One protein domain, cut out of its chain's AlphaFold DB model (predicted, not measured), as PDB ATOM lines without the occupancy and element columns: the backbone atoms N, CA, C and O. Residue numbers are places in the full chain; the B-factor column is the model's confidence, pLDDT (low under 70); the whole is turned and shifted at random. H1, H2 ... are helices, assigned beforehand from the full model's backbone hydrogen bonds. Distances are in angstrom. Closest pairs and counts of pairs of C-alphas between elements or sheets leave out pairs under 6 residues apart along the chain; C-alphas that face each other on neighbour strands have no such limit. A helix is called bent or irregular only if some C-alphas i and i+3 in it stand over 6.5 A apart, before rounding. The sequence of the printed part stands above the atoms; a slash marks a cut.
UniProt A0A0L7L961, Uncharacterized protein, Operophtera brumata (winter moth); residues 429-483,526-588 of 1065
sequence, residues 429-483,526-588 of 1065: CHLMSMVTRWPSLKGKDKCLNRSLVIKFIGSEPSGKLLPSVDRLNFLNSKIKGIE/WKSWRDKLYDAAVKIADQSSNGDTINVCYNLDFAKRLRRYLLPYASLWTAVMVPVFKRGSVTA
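Overview. This is residues 429 to 483 and 526 to 588 of the 1065 residues of an uncharacterized protein of Operophtera brumata (winter moth) (UniProt A0A0L7L961). Two helices running the same way, H3 and H4, touch along one side of the model; H5 and H6 follow as a second row over them, H5 folding back over H4, and H1 lies beyond that row on the side away from H3 and H4. H2 stands about perpendicular to H1 and reaches from it towards H3, while the short H7 and the tail after it lie at one end of the long axis and the loop 544 to 555 at the other. The printed part has 118 residues with seven named helices, H1 to H7 in chain order, and no named strand; the class is all helix, with 71 residues in named helices. The whole is compact, with a radius of gyration of the C-alphas of 14.3 A and spans of 43 by 30 by 28 A.

Along the chain. H1, residues 429 to 435, begins with C-alpha 429 at (153.553, 302.744, 189.092) and is 10.0 A long. H2, residues 446 to 457, is 16.7 A long, and H3, residues 468 to 480, is 18.1 A. H4, residues 526 to 543, is the longest at 25.9 A and begins with C-alpha 526 at (164.575, 320.702, 202.810). H5, residues 556 to 565, is 14.0 A long. H6, residues 567 to 573, is 9.5 A long and irregular, with C-alphas 568 and 571 8.3 A apart. H7, residues 578 to 581, is 5.5 A long and ends with C-alpha 581 at (146.374, 319.185, 202.689).

Arrangement. H1 and H2 only just touch, with 3 pairs of C-alphas within 8 A, the closest being Met 432 and Val 453 at 6.9 A; their lines are about perpendicular at 80 degrees. H2 and H3 are close but not clearly touching, with the C-alphas of Phe 456 and Leu 475 closest at 6.6 A. H3 touches H4 with residues 476 to 480 alone; the closest C-alphas are those of Lys 480 and Ala 537, 4.1 A, and the tilt of 37 degrees, the same way, is only just steep. H4 and H5 form a helical hairpin at a shallow tilt of 6 degrees, opposite ways; they only just touch, with 3 pairs of C-alphas within 8 A, Tyr 534 and Arg 563 closest at 6.7 A. H4 touches H6 with residues 526 to 530 alone, the C-alphas of Arg 530 and Leu 567 closest at 6.2 A, at a steep tilt of 63 degrees. H3 and H7 only just touch, with 3 pairs of C-alphas within 8 A, Ser 468 and Pro 579 closest at 6.1 A. Every O i to N i+4 pair is within hydrogen-bond range in H1, H2, H3, H4 and H5; H6 has 1 of 3, with 2 of 4 O i to N i+3 pairs within range, and H7 is too short for an O i to N i+4 pair.

Size, cuts and confidence. The C-alphas of Ser 545 and Arg 583 are the two farthest apart, 43.8 A. Residues 484 to 525 are not printed, and C-alphas 483 and 526 are 26.1 A apart across the cut. The link from H4 to H5 is long, with 12 residues. The mean pLDDT of the printed part is 73.1; 48 residues are under 70, among them 450 to 475 and 543 to 554.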
ATOM      1  N   CYS A 429     153.131 303.698 190.120       83.81
ATOM      2  CA  CYS A 429     153.553 302.744 189.092       83.81
ATOM      3  C   CYS A 429     154.842 303.210 188.391       83.81
ATOM      4  O   CYS A 429     155.790 302.430 188.255       83.81
ATOM      5  N   HIS A 430     154.931 304.493 188.034       84.94
ATOM      6  CA  HIS A 430     156.146 305.129 187.527       84.94
ATOM      7  C   HIS A 430     157.272 305.143 188.567       84.94
ATOM      8  O   HIS A 430     158.410 304.823 188.219       84.94
ATOM      9  N   LEU A 431     156.967 305.427 189.842       85.38
ATOM     10  CA  LEU A 431     157.926 305.316 190.951       85.38
ATOM     11  C   LEU A 431     158.540 303.911 191.021       85.38
ATOM     12  O   LEU A 431     159.761 303.763 190.962       85.38
ATOM     13  N   MET A 432     157.699 302.875 191.101       83.31
ATOM     14  CA  MET A 432     158.151 301.484 191.149       83.31
ATOM     15  C   MET A 432     158.970 301.125 189.907       83.31
ATOM     16  O   MET A 432     160.055 300.567 190.041       83.31
ATOM     17  N   SER A 433     158.509 301.509 188.710       84.38
ATOM     18  CA  SER A 433     159.223 301.237 187.458       84.38
ATOM     19  C   SER A 433     160.571 301.957 187.362       84.38
ATOM     20  O   SER A 433     161.468 301.459 186.682       84.38
ATOM     21  N   MET A 434     160.747 303.104 188.027       85.06
ATOM     22  CA  MET A 434     162.036 303.792 188.139       85.06
ATOM     23  C   MET A 434     162.982 303.053 189.094       85.06
ATOM     24  O   MET A 434     164.127 302.789 188.727       85.06
ATOM     25  N   VAL A 435     162.505 302.687 190.288       83.12
ATOM     26  CA  VAL A 435     163.310 302.036 191.338       83.12
ATOM     27  C   VAL A 435     163.758 300.628 190.921       83.12
ATOM     28  O   VAL A 435     164.937 300.306 191.041       83.12
ATOM     29  N   THR A 436     162.884 299.818 190.311       83.38
ATOM     30  CA  THR A 436     163.230 298.454 189.846       83.38
ATOM     31  C   THR A 436     164.253 298.409 188.701       83.38
ATOM     32  O   THR A 436     164.679 297.328 188.300       83.38
ATOM     33  N   ARG A 437     164.631 299.560 188.123       85.00
ATOM     34  CA  ARG A 437     165.679 299.661 187.087       85.00
ATOM     35  C   ARG A 437     167.058 300.001 187.654       85.00
ATOM     36  O   ARG A 437     168.026 299.990 186.896       85.00
ATOM     37  N   TRP A 438     167.167 300.329 188.942       85.31
ATOM     38  CA  TRP A 438     168.453 300.621 189.579       85.31
ATOM     39  C   TRP A 438     169.314 299.345 189.629       85.31
ATOM     40  O   TRP A 438     168.761 298.288 189.924       85.31
ATOM     41  N   PRO A 439     170.635 299.386 189.360       83.56
ATOM     42  CA  PRO A 439     171.478 298.184 189.316       83.56
ATOM     43  C   PRO A 439     171.411 297.337 190.592       83.56
ATOM     44  O   PRO A 439     171.342 296.118 190.504       83.56
ATOM     45  N   SER A 440     171.325 297.988 191.754       80.12
ATOM     46  CA  SER A 440     171.112 297.373 193.074       80.12
ATOM     47  C   SER A 440     169.830 296.528 193.215       80.12
ATOM     48  O   SER A 440     169.766 295.692 194.111       80.12
ATOM     49  N   LEU A 441     168.822 296.724 192.354       79.75
ATOM     50  CA  LEU A 441     167.507 296.061 192.415       79.75
ATOM     51  C   LEU A 441     167.075 295.389 191.095       79.75
ATOM     52  O   LEU A 441     166.095 294.640 191.062       79.75
ATOM     53  N   LYS A 442     167.793 295.644 189.997       81.81
ATOM     54  CA  LYS A 442     167.502 295.126 188.656       81.81
ATOM     55  C   LYS A 442     167.632 293.601 188.643       81.81
ATOM     56  O   LYS A 442     168.709 293.066 188.868       81.81
ATOM     57  N   GLY A 443     166.538 292.910 188.331       75.81
ATOM     58  CA  GLY A 443     166.487 291.443 188.303       75.81
ATOM     59  C   GLY A 443     166.171 290.783 189.651       75.81
ATOM     60  O   GLY A 443     165.960 289.578 189.679       75.81
ATOM     61  N   LYS A 444     166.067 291.548 190.749       78.25
ATOM     62  CA  LYS A 444     165.485 291.052 192.008       78.25
ATOM     63  C   LYS A 444     163.960 290.946 191.893       78.25
ATOM     64  O   LYS A 444     163.346 291.597 191.042       78.25
ATOM     65  N   ASP A 445     163.351 290.141 192.763       77.56
ATOM     66  CA  ASP A 445     161.912 289.865 192.736       77.56
ATOM     67  C   ASP A 445     161.034 291.139 192.777       77.56
ATOM     68  O   ASP A 445     161.356 292.151 193.406       77.56
ATOM     69  N   LYS A 446     159.897 291.086 192.078       72.25
ATOM     70  CA  LYS A 446     158.943 292.190 191.929       72.25
ATOM     71  C   LYS A 446     158.099 292.416 193.184       72.25
ATOM     72  O   LYS A 446     157.743 293.565 193.448       72.25
ATOM     73  N   CYS A 447     157.777 291.375 193.951       69.94
ATOM     74  CA  CYS A 447     157.013 291.492 195.193       69.94
ATOM     75  C   CYS A 447     157.871 292.090 196.317       69.94
ATOM     76  O   CYS A 447     157.424 293.026 196.981       69.94
ATOM     77  N   LEU A 448     159.128 291.664 196.453       67.69
ATOM     78  CA  LEU A 448     160.104 292.232 197.387       67.69
ATOM     79  C   LEU A 448     160.394 293.709 197.068       67.69
ATOM     80  O   LEU A 448     160.278 294.569 197.944       67.69
ATOM     81  N   ASN A 449     160.647 294.035 195.794       70.06
ATOM     82  CA  ASN A 449     160.786 295.422 195.329       70.06
ATOM     83  C   ASN A 449     159.535 296.279 195.623       70.06
ATOM     84  O   ASN A 449     159.646 297.432 196.045       70.06
ATOM     85  N   ARG A 450     158.331 295.723 195.427       68.06
ATOM     86  CA  ARG A 450     157.058 296.397 195.729       68.06
ATOM     87  C   ARG A 450     156.873 296.626 197.231       68.06
ATOM     88  O   ARG A 450     156.473 297.720 197.621       68.06
ATOM     89  N   SER A 451     157.185 295.629 198.059       66.50
ATOM     90  CA  SER A 451     157.131 295.707 199.525       66.50
ATOM     91  C   SER A 451     158.043 296.819 200.050       66.50
ATOM     92  O   SER A 451     157.599 297.672 200.818       66.50
ATOM     93  N   LEU A 452     159.281 296.886 199.549       69.00
ATOM     94  CA  LEU A 452     160.256 297.923 199.892       69.00
ATOM     95  C   LEU A 452     159.739 299.337 199.570       69.00
ATOM     96  O   LEU A 452     159.746 300.204 200.443       69.00
ATOM     97  N   VAL A 453     159.215 299.573 198.360       68.25
ATOM     98  CA  VAL A 453     158.666 300.891 197.980       68.25
ATOM     99  C   VAL A 453     157.419 301.253 198.800       68.25
ATOM    100  O   VAL A 453     157.301 302.393 199.247       68.25
ATOM    101  N   ILE A 454     156.510 300.304 199.056       67.06
ATOM    102  CA  ILE A 454     155.300 300.550 199.862       67.06
ATOM    103  C   ILE A 454     155.656 300.897 201.315       67.06
ATOM    104  O   ILE A 454     155.070 301.830 201.867       67.06
ATOM    105  N   LYS A 455     156.652 300.226 201.912       65.75
ATOM    106  CA  LYS A 455     157.154 300.557 203.257       65.75
ATOM    107  C   LYS A 455     157.641 302.016 203.329       65.75
ATOM    108  O   LYS A 455     157.276 302.721 204.265       65.75
ATOM    109  N   PHE A 456     158.353 302.521 202.316       67.19
ATOM    110  CA  PHE A 456     158.792 303.929 202.275       67.19
ATOM    111  C   PHE A 456     157.682 304.964 202.011       67.19
ATOM    112  O   PHE A 456     157.876 306.139 202.318       67.19
ATOM    113  N   ILE A 457     156.513 304.579 201.486       63.69
ATOM    114  CA  ILE A 457     155.376 305.508 201.305       63.69
ATOM    115  C   ILE A 457     154.756 305.924 202.659       63.69
ATOM    116  O   ILE A 457     154.088 306.960 202.737       63.69
ATOM    117  N   GLY A 458     155.051 305.183 203.736       53.91
ATOM    118  CA  GLY A 458     154.683 305.533 205.108       53.91
ATOM    119  C   GLY A 458     153.286 305.059 205.499       53.91
ATOM    120  O   GLY A 458     152.494 305.851 206.014       53.91
ATOM    121  N   SER A 459     152.980 303.788 205.226       52.03
ATOM    122  CA  SER A 459     151.768 303.093 205.675       52.03
ATOM    123  C   SER A 459     152.085 302.196 206.873       52.03
ATOM    124  O   SER A 459     153.043 301.426 206.816       52.03
ATOM    125  N   GLU A 460     151.261 302.231 207.921       50.56
ATOM    126  CA  GLU A 460     151.246 301.154 208.919       50.56
ATOM    127  C   GLU A 460     150.709 299.847 208.305       50.56
ATOM    128  O   GLU A 460     149.875 299.912 207.393       50.56
ATOM    129  N   PRO A 461     151.056 298.668 208.863       46.94
ATOM    130  CA  PRO A 461     150.351 297.413 208.577       46.94
ATOM    131  C   PRO A 461     148.833 297.501 208.828       46.94
ATOM    132  O   PRO A 461     148.057 296.824 208.165       46.94
ATOM    133  N   SER A 462     148.403 298.383 209.742       49.62
ATOM    134  CA  SER A 462     146.994 298.648 210.072       49.62
ATOM    135  C   SER A 462     146.209 299.401 208.983       49.62
ATOM    136  O   SER A 462     144.985 299.507 209.064       49.62
ATOM    137  N   GLY A 463     146.901 300.018 208.015       54.09
ATOM    138  CA  GLY A 463     146.309 300.927 207.028       54.09
ATOM    139  C   GLY A 463     145.862 302.301 207.561       54.09
ATOM    140  O   GLY A 463     145.419 303.131 206.762       54.09
ATOM    141  N   LYS A 464     145.979 302.593 208.867       55.84
ATOM    142  CA  LYS A 464     145.594 303.901 209.431       55.84
ATOM    143  C   LYS A 464     146.512 305.034 208.967       55.84
ATOM    144  O   LYS A 464     147.690 304.853 208.657       55.84
ATOM    145  N   LEU A 465     145.957 306.249 208.936       55.81
ATOM    146  CA  LEU A 465     146.710 307.454 208.604       55.81
ATOM    147  C   LEU A 465     147.363 308.073 209.850       55.81
ATOM    148  O   LEU A 465     146.714 308.826 210.570       55.81
ATOM    149  N   LEU A 466     148.664 307.836 210.030       58.53
ATOM    150  CA  LEU A 466     149.489 308.579 210.992       58.53
ATOM    151  C   LEU A 466     149.551 310.094 210.674       58.53
ATOM    152  O   LEU A 466     149.445 310.474 209.494       58.53
ATOM    153  N   PRO A 467     149.774 310.959 211.685       63.69
ATOM    154  CA  PRO A 467     150.089 312.376 211.495       63.69
ATOM    155  C   PRO A 467     151.362 312.611 210.667       63.69
ATOM    156  O   PRO A 467     152.233 311.749 210.550       63.69
ATOM    157  N   SER A 468     151.493 313.801 210.079       64.56
ATOM    158  CA  SER A 468     152.604 314.131 209.171       64.56
ATOM    159  C   SER A 468     153.977 314.117 209.840       64.56
ATOM    160  O   SER A 468     154.940 313.660 209.225       64.56
ATOM    161  N   VAL A 469     154.068 314.567 211.094       63.81
ATOM    162  CA  VAL A 469     155.314 314.535 211.876       63.81
ATOM    163  C   VAL A 469     155.727 313.089 212.158       63.81
ATOM    164  O   VAL A 469     156.874 312.725 211.919       63.81
ATOM    165  N   ASP A 470     154.786 312.228 212.546       64.50
ATOM    166  CA  ASP A 470     155.067 310.819 212.850       64.50
ATOM    167  C   ASP A 470     155.434 310.019 211.597       64.50
ATOM    168  O   ASP A 470     156.332 309.183 211.638       64.50
ATOM    169  N   ARG A 471     154.838 310.341 210.441       67.50
ATOM    170  CA  ARG A 471     155.289 309.814 209.141       67.50
ATOM    171  C   ARG A 471     156.687 310.283 208.769       67.50
ATOM    172  O   ARG A 471     157.450 309.489 208.227       67.50
ATOM    173  N   LEU A 472     157.032 311.545 209.035       68.75
ATOM    174  CA  LEU A 472     158.388 312.040 208.805       68.75
ATOM    175  C   LEU A 472     159.377 311.333 209.741       68.75
ATOM    176  O   LEU A 472     160.446 310.937 209.294       68.75
ATOM    177  N   ASN A 473     159.003 311.088 210.998       69.44
ATOM    178  CA  ASN A 473     159.804 310.340 211.969       69.44
ATOM    179  C   ASN A 473     159.964 308.858 211.591       69.44
ATOM    180  O   ASN A 473     161.074 308.338 211.662       69.44
ATOM    181  N   PHE A 474     158.906 308.205 211.106       69.00
ATOM    182  CA  PHE A 474     158.951 306.847 210.556       69.00
ATOM    183  C   PHE A 474     159.820 306.766 209.292       69.00
ATOM    184  O   PHE A 474     160.620 305.847 209.142       69.00
ATOM    185  N   LEU A 475     159.719 307.748 208.392       69.00
ATOM    186  CA  LEU A 475     160.583 307.842 207.216       69.00
ATOM    187  C   LEU A 475     162.047 308.080 207.629       69.00
ATOM    188  O   LEU A 475     162.946 307.432 207.102       69.00
ATOM    189  N   ASN A 476     162.285 308.948 208.619       71.25
ATOM    190  CA  ASN A 476     163.608 309.196 209.190       71.25
ATOM    191  C   ASN A 476     164.204 307.915 209.806       71.25
ATOM    192  O   ASN A 476     165.373 307.632 209.553       71.25
ATOM    193  N   SER A 477     163.445 307.133 210.584       69.44
ATOM    194  CA  SER A 477     163.948 305.894 211.203       69.44
ATOM    195  C   SER A 477     164.167 304.787 210.172       69.44
ATOM    196  O   SER A 477     165.247 304.205 210.129       69.44
ATOM    197  N   LYS A 478     163.224 304.563 209.247       69.56
ATOM    198  CA  LYS A 478     163.399 303.586 208.160       69.56
ATOM    199  C   LYS A 478     164.515 303.946 207.172       69.56
ATOM    200  O   LYS A 478     164.925 303.059 206.436       69.56
ATOM    201  N   ILE A 479     165.015 305.188 207.142       66.81
ATOM    202  CA  ILE A 479     166.199 305.579 206.351       66.81
ATOM    203  C   ILE A 479     167.495 305.494 207.168       66.81
ATOM    204  O   ILE A 479     168.488 305.005 206.640       66.81
ATOM    205  N   LYS A 480     167.499 305.942 208.433       65.75
ATOM    206  CA  LYS A 480     168.669 305.846 209.331       65.75
ATOM    207  C   LYS A 480     169.056 304.403 209.660       65.75
ATOM    208  O   LYS A 480     170.229 304.132 209.875       65.75
ATOM    209  N   GLY A 481     168.065 303.518 209.694       59.34
ATOM    210  CA  GLY A 481     168.187 302.148 210.166       59.34
ATOM    211  C   GLY A 481     167.554 301.952 211.542       59.34
ATOM    212  O   GLY A 481     167.196 302.909 212.231       59.34
ATOM    213  N   ILE A 482     167.381 300.684 211.904       57.22
ATOM    214  CA  ILE A 482     166.899 300.236 213.213       57.22
ATOM    215  C   ILE A 482     167.914 299.218 213.728       57.22
ATOM    216  O   ILE A 482     168.246 298.281 212.999       57.22
ATOM    217  N   GLU A 483     168.404 299.439 214.945       49.03
ATOM    218  CA  GLU A 483     169.248 298.504 215.695       49.03
ATOM    219  C   GLU A 483     168.426 297.252 216.034       49.03
ATOM    220  O   GLU A 483     167.303 297.356 216.538       49.03
ATOM    221  N   TRP A 526     164.829 322.089 203.227       77.06
ATOM    222  CA  TRP A 526     164.575 320.702 202.810       77.06
ATOM    223  C   TRP A 526     165.834 319.997 202.280       77.06
ATOM    224  O   TRP A 526     166.025 318.811 202.561       77.06
ATOM    225  N   LYS A 527     166.728 320.713 201.573       79.50
ATOM    226  CA  LYS A 527     168.031 320.174 201.138       79.50
ATOM    227  C   LYS A 527     168.872 319.813 202.367       79.50
ATOM    228  O   LYS A 527     169.383 318.702 202.464       79.50
ATOM    229  N   SER A 528     168.928 320.718 203.350       81.06
ATOM    230  CA  SER A 528     169.655 320.499 204.605       81.06
ATOM    231  C   SER A 528     169.128 319.289 205.387       81.06
ATOM    232  O   SER A 528     169.930 318.495 205.873       81.06
ATOM    233  N   TRP A 529     167.803 319.104 205.482       82.44
ATOM    234  CA  TRP A 529     167.205 317.909 206.098       82.44
ATOM    235  C   TRP A 529     167.589 316.622 205.357       82.44
ATOM    236  O   TRP A 529     168.076 315.694 206.000       82.44
ATOM    237  N   ARG A 530     167.441 316.584 204.022       79.00
ATOM    238  CA  ARG A 530     167.833 315.439 203.177       79.00
ATOM    239  C   ARG A 530     169.273 315.017 203.447       79.00
ATOM    240  O   ARG A 530     169.546 313.834 203.636       79.00
ATOM    241  N   ASP A 531     170.186 315.981 203.414       81.44
ATOM    242  CA  ASP A 531     171.614 315.705 203.515       81.44
ATOM    243  C   ASP A 531     171.994 315.274 204.937       81.44
ATOM    244  O   ASP A 531     172.609 314.224 205.092       81.44
ATOM    245  N   LYS A 532     171.484 315.948 205.980       81.31
ATOM    246  CA  LYS A 532     171.632 315.505 207.382       81.31
ATOM    247  C   LYS A 532     171.078 314.097 207.627       81.31
ATOM    248  O   LYS A 532     171.667 313.340 208.393       81.31
ATOM    249  N   LEU A 533     169.950 313.746 207.007       76.12
ATOM    250  CA  LEU A 533     169.337 312.424 207.135       76.12
ATOM    251  C   LEU A 533     170.207 311.338 206.489       76.12
ATOM    252  O   LEU A 533     170.439 310.299 207.104       76.12
ATOM    253  N   TYR A 534     170.719 311.594 205.283       76.56
ATOM    254  CA  TYR A 534     171.623 310.673 204.598       76.56
ATOM    255  C   TYR A 534     172.969 310.539 205.317       76.56
ATOM    256  O   TYR A 534     173.438 309.429 205.536       76.56
ATOM    257  N   ASP A 535     173.587 311.652 205.712       80.50
ATOM    258  CA  ASP A 535     174.904 311.647 206.353       80.50
ATOM    259  C   ASP A 535     174.838 311.006 207.761       80.50
ATOM    260  O   ASP A 535     175.833 310.467 208.243       80.50
ATOM    261  N   ALA A 536     173.664 310.997 208.411       73.44
ATOM    262  CA  ALA A 536     173.404 310.193 209.609       73.44
ATOM    263  C   ALA A 536     173.260 308.692 209.296       73.44
ATOM    264  O   ALA A 536     173.853 307.873 209.991       73.44
ATOM    265  N   ALA A 537     172.512 308.328 208.248       72.81
ATOM    266  CA  ALA A 537     172.345 306.935 207.829       72.81
ATOM    267  C   ALA A 537     173.671 306.293 207.370       72.81
ATOM    268  O   ALA A 537     173.935 305.137 207.692       72.81
ATOM    269  N   VAL A 538     174.544 307.051 206.692       74.94
ATOM    270  CA  VAL A 538     175.902 306.602 206.334       74.94
ATOM    271  C   VAL A 538     176.750 306.351 207.576       74.94
ATOM    272  O   VAL A 538     177.310 305.270 207.686       74.94
ATOM    273  N   LYS A 539     176.772 307.264 208.557       76.06
ATOM    274  CA  LYS A 539     177.531 307.053 209.805       76.06
ATOM    275  C   LYS A 539     177.125 305.777 210.543       76.06
ATOM    276  O   LYS A 539     177.996 305.071 211.029       76.06
ATOM    277  N   ILE A 540     175.828 305.467 210.584       70.81
ATOM    278  CA  ILE A 540     175.320 304.228 211.191       70.81
ATOM    279  C   ILE A 540     175.766 302.997 210.377       70.81
ATOM    280  O   ILE A 540     176.078 301.963 210.955       70.81
ATOM    281  N   ALA A 541     175.847 303.092 209.043       68.19
ATOM    282  CA  ALA A 541     176.356 302.004 208.202       68.19
ATOM    283  C   ALA A 541     177.868 301.789 208.399       68.19
ATOM    284  O   ALA A 541     178.297 300.652 208.553       68.19
ATOM    285  N   ASP A 542     178.650 302.871 208.473       72.00
ATOM    286  CA  ASP A 542     180.100 302.839 208.716       72.00
ATOM    287  C   ASP A 542     180.458 302.334 210.136       72.00
ATOM    288  O   ASP A 542     181.588 301.917 210.380       72.00
ATOM    289  N   GLN A 543     179.506 302.384 211.078       69.25
ATOM    290  CA  GLN A 543     179.651 301.924 212.468       69.25
ATOM    291  C   GLN A 543     179.105 300.502 212.711       69.25
ATOM    292  O   GLN A 543     179.409 299.906 213.742       69.25
ATOM    293  N   SER A 544     178.326 299.946 211.779       63.91
ATOM    294  CA  SER A 544     177.694 298.625 211.895       63.91
ATOM    295  C   SER A 544     178.686 297.498 211.580       63.91
ATOM    296  O   SER A 544     178.888 297.146 210.417       63.91
ATOM    297  N   SER A 545     179.276 296.887 212.612       55.22
ATOM    298  CA  SER A 545     180.361 295.901 212.467       55.22
ATOM    299  C   SER A 545     179.977 294.544 211.861       55.22
ATOM    300  O   SER A 545     180.863 293.886 211.323       55.22
ATOM    301  N   ASN A 546     178.715 294.107 211.948       52.66
ATOM    302  CA  ASN A 546     178.200 292.880 211.314       52.66
ATOM    303  C   ASN A 546     176.664 292.834 211.404       52.66
ATOM    304  O   ASN A 546     176.160 292.459 212.443       52.66
ATOM    305  N   GLY A 547     175.908 293.151 210.346       52.94
ATOM    306  CA  GLY A 547     174.482 292.769 210.202       52.94
ATOM    307  C   GLY A 547     173.422 293.366 211.158       52.94
ATOM    308  O   GLY A 547     172.285 293.540 210.724       52.94
ATOM    309  N   ASP A 548     173.774 293.732 212.394       52.78
ATOM    310  CA  ASP A 548     172.898 294.053 213.540       52.78
ATOM    311  C   ASP A 548     172.051 295.334 213.383       52.78
ATOM    312  O   ASP A 548     171.455 295.845 214.331       52.78
ATOM    313  N   THR A 549     172.017 295.937 212.197       55.88
ATOM    314  CA  THR A 549     171.241 297.148 211.921       55.88
ATOM    315  C   THR A 549     170.703 297.109 210.499       55.88
ATOM    316  O   THR A 549     171.459 297.190 209.528       55.88
ATOM    317  N   ILE A 550     169.375 297.058 210.351       58.41
ATOM    318  CA  ILE A 550     168.723 297.076 209.032       58.41
ATOM    319  C   ILE A 550     168.789 298.503 208.471       58.41
ATOM    320  O   ILE A 550     167.861 299.299 208.626       58.41
ATOM    321  N   ASN A 551     169.917 298.838 207.842       65.50
ATOM    322  CA  ASN A 551     170.239 300.173 207.350       65.50
ATOM    323  C   ASN A 551     170.234 300.242 205.813       65.50
ATOM    324  O   ASN A 551     170.921 299.499 205.112       65.50
ATOM    325  N   VAL A 552     169.495 301.213 205.282       61.50
ATOM    326  CA  VAL A 552     169.338 301.470 203.844       61.50
ATOM    327  C   VAL A 552     170.644 301.940 203.186       61.50
ATOM    328  O   VAL A 552     170.840 301.742 201.985       61.50
ATOM    329  N   CYS A 553     171.560 302.522 203.965       63.00
ATOM    330  CA  CYS A 553     172.883 302.940 203.510       63.00
ATOM    331  C   CYS A 553     173.896 301.796 203.341       63.00
ATOM    332  O   CYS A 553     174.909 302.014 202.678       63.00
ATOM    333  N   TYR A 554     173.607 300.581 203.829       68.00
ATOM    334  CA  TYR A 554     174.483 299.411 203.655       68.00
ATOM    335  C   TYR A 554     174.669 299.037 202.169       68.00
ATOM    336  O   TYR A 554     175.739 298.603 201.748       68.00
ATOM    337  N   ASN A 555     173.660 299.290 201.322       71.25
ATOM    338  CA  ASN A 555     173.805 299.224 199.865       71.25
ATOM    339  C   ASN A 555     174.143 300.611 199.290       71.25
ATOM    340  O   ASN A 555     173.258 301.415 198.990       71.25
ATOM    341  N   LEU A 556     175.436 300.875 199.088       70.44
ATOM    342  CA  LEU A 556     175.950 302.173 198.631       70.44
ATOM    343  C   LEU A 556     175.411 302.647 197.263       70.44
ATOM    344  O   LEU A 556     175.344 303.857 197.045       70.44
ATOM    345  N   ASP A 557     175.025 301.757 196.338       74.75
ATOM    346  CA  ASP A 557     174.383 302.161 195.070       74.75
ATOM    347  C   ASP A 557     172.933 302.600 195.305       74.75
ATOM    348  O   ASP A 557     172.539 303.688 194.874       74.75
ATOM    349  N   PHE A 558     172.159 301.798 196.046       77.56
ATOM    350  CA  PHE A 558     170.785 302.139 196.407       77.56
ATOM    351  C   PHE A 558     170.733 303.449 197.202       77.56
ATOM    352  O   PHE A 558     169.959 304.344 196.869       77.56
ATOM    353  N   ALA A 559     171.615 303.609 198.191       72.88
ATOM    354  CA  ALA A 559     171.712 304.793 199.037       72.88
ATOM    355  C   ALA A 559     171.977 306.072 198.227       72.88
ATOM    356  O   ALA A 559     171.242 307.060 198.344       72.88
ATOM    357  N   LYS A 560     172.988 306.056 197.345       79.25
ATOM    358  CA  LYS A 560     173.323 307.199 196.479       79.25
ATOM    359  C   LYS A 560     172.151 307.573 195.564       79.25
ATOM    360  O   LYS A 560     171.895 308.759 195.347       79.25
ATOM    361  N   ARG A 561     171.399 306.585 195.063       83.06
ATOM    362  CA  ARG A 561     170.204 306.810 194.229       83.06
ATOM    363  C   ARG A 561     169.010 307.319 195.034       83.06
ATOM    364  O   ARG A 561     168.348 308.250 194.582       83.06
ATOM    365  N   LEU A 562     168.781 306.801 196.240       80.44
ATOM    366  CA  LEU A 562     167.773 307.284 197.185       80.44
ATOM    367  C   LEU A 562     167.997 308.776 197.498       80.44
ATOM    368  O   LEU A 562     167.084 309.582 197.286       80.44
ATOM    369  N   ARG A 563     169.227 309.159 197.888       80.50
ATOM    370  CA  ARG A 563     169.631 310.560 198.150       80.50
ATOM    371  C   ARG A 563     169.400 311.468 196.944       80.50
ATOM    372  O   ARG A 563     168.896 312.576 197.109       80.50
ATOM    373  N   ARG A 564     169.787 311.020 195.743       82.06
ATOM    374  CA  ARG A 564     169.778 311.852 194.528       82.06
ATOM    375  C   ARG A 564     168.405 311.961 193.863       82.06
ATOM    376  O   ARG A 564     168.083 313.024 193.346       82.06
ATOM    377  N   TYR A 565     167.607 310.892 193.862       81.81
ATOM    378  CA  TYR A 565     166.408 310.787 193.018       81.81
ATOM    379  C   TYR A 565     165.079 310.673 193.773       81.81
ATOM    380  O   TYR A 565     164.045 310.902 193.153       81.81
ATOM    381  N   LEU A 566     165.067 310.338 195.070       81.25
ATOM    382  CA  LEU A 566     163.818 310.139 195.825       81.25
ATOM    383  C   LEU A 566     163.653 311.088 197.012       81.25
ATOM    384  O   LEU A 566     162.624 311.759 197.095       81.25
ATOM    385  N   LEU A 567     164.639 311.190 197.909       81.06
ATOM    386  CA  LEU A 567     164.528 312.048 199.100       81.06
ATOM    387  C   LEU A 567     164.214 313.532 198.803       81.06
ATOM    388  O   LEU A 567     163.412 314.096 199.548       81.06
ATOM    389  N   PRO A 568     164.723 314.166 197.721       83.12
ATOM    390  CA  PRO A 568     164.341 315.536 197.358       83.12
ATOM    391  C   PRO A 568     162.838 315.723 197.097       83.12
ATOM    392  O   PRO A 568     162.322 316.829 197.208       83.12
ATOM    393  N   TYR A 569     162.132 314.643 196.754       87.12
ATOM    394  CA  TYR A 569     160.744 314.653 196.292       87.12
ATOM    395  C   TYR A 569     159.793 313.937 197.260       87.12
ATOM    396  O   TYR A 569     158.660 313.632 196.890       87.12
ATOM    397  N   ALA A 570     160.230 313.661 198.496       83.06
ATOM    398  CA  ALA A 570     159.487 312.863 199.477       83.06
ATOM    399  C   ALA A 570     158.045 313.355 199.714       83.06
ATOM    400  O   ALA A 570     157.135 312.540 199.858       83.06
ATOM    401  N   SER A 571     157.803 314.668 199.679       86.81
ATOM    402  CA  SER A 571     156.469 315.276 199.816       86.81
ATOM    403  C   SER A 571     155.507 314.984 198.650       86.81
ATOM    404  O   SER A 571     154.297 315.123 198.823       86.81
ATOM    405  N   LEU A 572     156.019 314.551 197.491       90.25
ATOM    406  CA  LEU A 572     155.235 314.200 196.302       90.25
ATOM    407  C   LEU A 572     154.836 312.717 196.284       90.25
ATOM    408  O   LEU A 572     153.688 312.394 195.973       90.25
ATOM    409  N   TRP A 573     155.765 311.811 196.614       85.50
ATOM    410  CA  TRP A 573     155.566 310.362 196.451       85.50
ATOM    411  C   TRP A 573     155.261 309.596 197.749       85.50
ATOM    412  O   TRP A 573     154.647 308.533 197.678       85.50
ATOM    413  N   THR A 574     155.602 310.122 198.932       84.12
ATOM    414  CA  THR A 574     155.152 309.548 200.220       84.12
ATOM    415  C   THR A 574     153.787 310.107 200.626       84.12
ATOM    416  O   THR A 574     153.328 311.119 200.096       84.12
ATOM    417  N   ALA A 575     153.120 309.497 201.604       82.44
ATOM    418  CA  ALA A 575     151.862 310.011 202.150       82.44
ATOM    419  C   ALA A 575     152.032 311.143 203.196       82.44
ATOM    420  O   ALA A 575     151.039 311.561 203.795       82.44
ATOM    421  N   VAL A 576     153.249 311.669 203.419       83.69
ATOM    422  CA  VAL A 576     153.553 312.645 204.493       83.69
ATOM    423  C   VAL A 576     152.684 313.911 204.449       83.69
ATOM    424  O   VAL A 576     152.266 314.405 205.492       83.69
ATOM    425  N   MET A 577     152.343 314.399 203.254       88.12
ATOM    426  CA  MET A 577     151.563 315.629 203.060       88.12
ATOM    427  C   MET A 577     150.035 315.443 203.142       88.12
ATOM    428  O   MET A 577     149.310 316.437 203.192       88.12
ATOM    429  N   VAL A 578     149.521 314.203 203.174       86.56
ATOM    430  CA  VAL A 578     148.067 313.930 203.143       86.56
ATOM    431  C   VAL A 578     147.318 314.566 204.334       86.56
ATOM    432  O   VAL A 578     146.308 315.233 204.087       86.56
ATOM    433  N   PRO A 579     147.792 314.465 205.597       84.94
ATOM    434  CA  PRO A 579     147.151 315.145 206.728       84.94
ATOM    435  C   PRO A 579     147.196 316.679 206.630       84.94
ATOM    436  O   PRO A 579     146.244 317.338 207.043       84.94
ATOM    437  N   VAL A 580     148.260 317.250 206.047       88.19
ATOM    438  CA  VAL A 580     148.441 318.709 205.908       88.19
ATOM    439  C   VAL A 580     147.437 319.302 204.913       88.19
ATOM    440  O   VAL A 580     146.710 320.236 205.243       88.19
ATOM    441  N   PHE A 581     147.338 318.732 203.706       89.62
ATOM    442  CA  PHE A 581     146.374 319.185 202.689       89.62
ATOM    443  C   PHE A 581     144.930 318.716 202.949       89.62
ATOM    444  O   PHE A 581     144.014 319.159 202.244       89.62
ATOM    445  N   LYS A 582     144.728 317.818 203.928       89.25
ATOM    446  CA  LYS A 582     143.446 317.203 204.327       89.25
ATOM    447  C   LYS A 582     142.695 316.529 203.167       89.25
ATOM    448  O   LYS A 582     141.467 316.511 203.133       89.25
ATOM    449  N   ARG A 583     143.432 316.009 202.179       88.56
ATOM    450  CA  ARG A 583     142.886 315.427 200.941       88.56
ATOM    451  C   ARG A 583     143.871 314.445 200.304       88.56
ATOM    452  O   ARG A 583     145.079 314.583 200.477       88.56
ATOM    453  N   GLY A 584     143.350 313.543 199.475       82.38
ATOM    454  CA  GLY A 584     144.138 312.613 198.666       82.38
ATOM    455  C   GLY A 584     144.421 311.278 199.354       82.38
ATOM    456  O   GLY A 584     144.387 311.155 200.575       82.38
ATOM    457  N   SER A 585     144.677 310.261 198.540       80.94
ATOM    458  CA  SER A 585     144.929 308.885 198.965       80.94
ATOM    459  C   SER A 585     146.396 308.637 199.345       80.94
ATOM    460  O   SER A 585     147.312 309.334 198.892       80.94
ATOM    461  N   VAL A 586     146.619 307.608 200.173       77.25
ATOM    462  CA  VAL A 586     147.950 307.183 200.652       77.25
ATOM    463  C   VAL A 586     148.889 306.888 199.476       77.25
ATOM    464  O   VAL A 586     149.989 307.432 199.416       77.25
ATOM    465  N   THR A 587     148.415 306.117 198.497       80.00
ATOM    466  CA  THR A 587     149.031 305.945 197.175       80.00
ATOM    467  C   THR A 587     148.306 306.806 196.138       80.00
ATOM    468  O   THR A 587     147.093 306.984 196.215       80.00
ATOM    469  N   ALA A 588     149.032 307.337 195.156       84.81
ATOM    470  CA  ALA A 588     148.463 308.045 194.008       84.81
ATOM    471  C   ALA A 588     148.791 307.286 192.717       84.81
ATOM    472  O   ALA A 588     149.842 306.646 192.636       84.81
TER     473      ALA A 588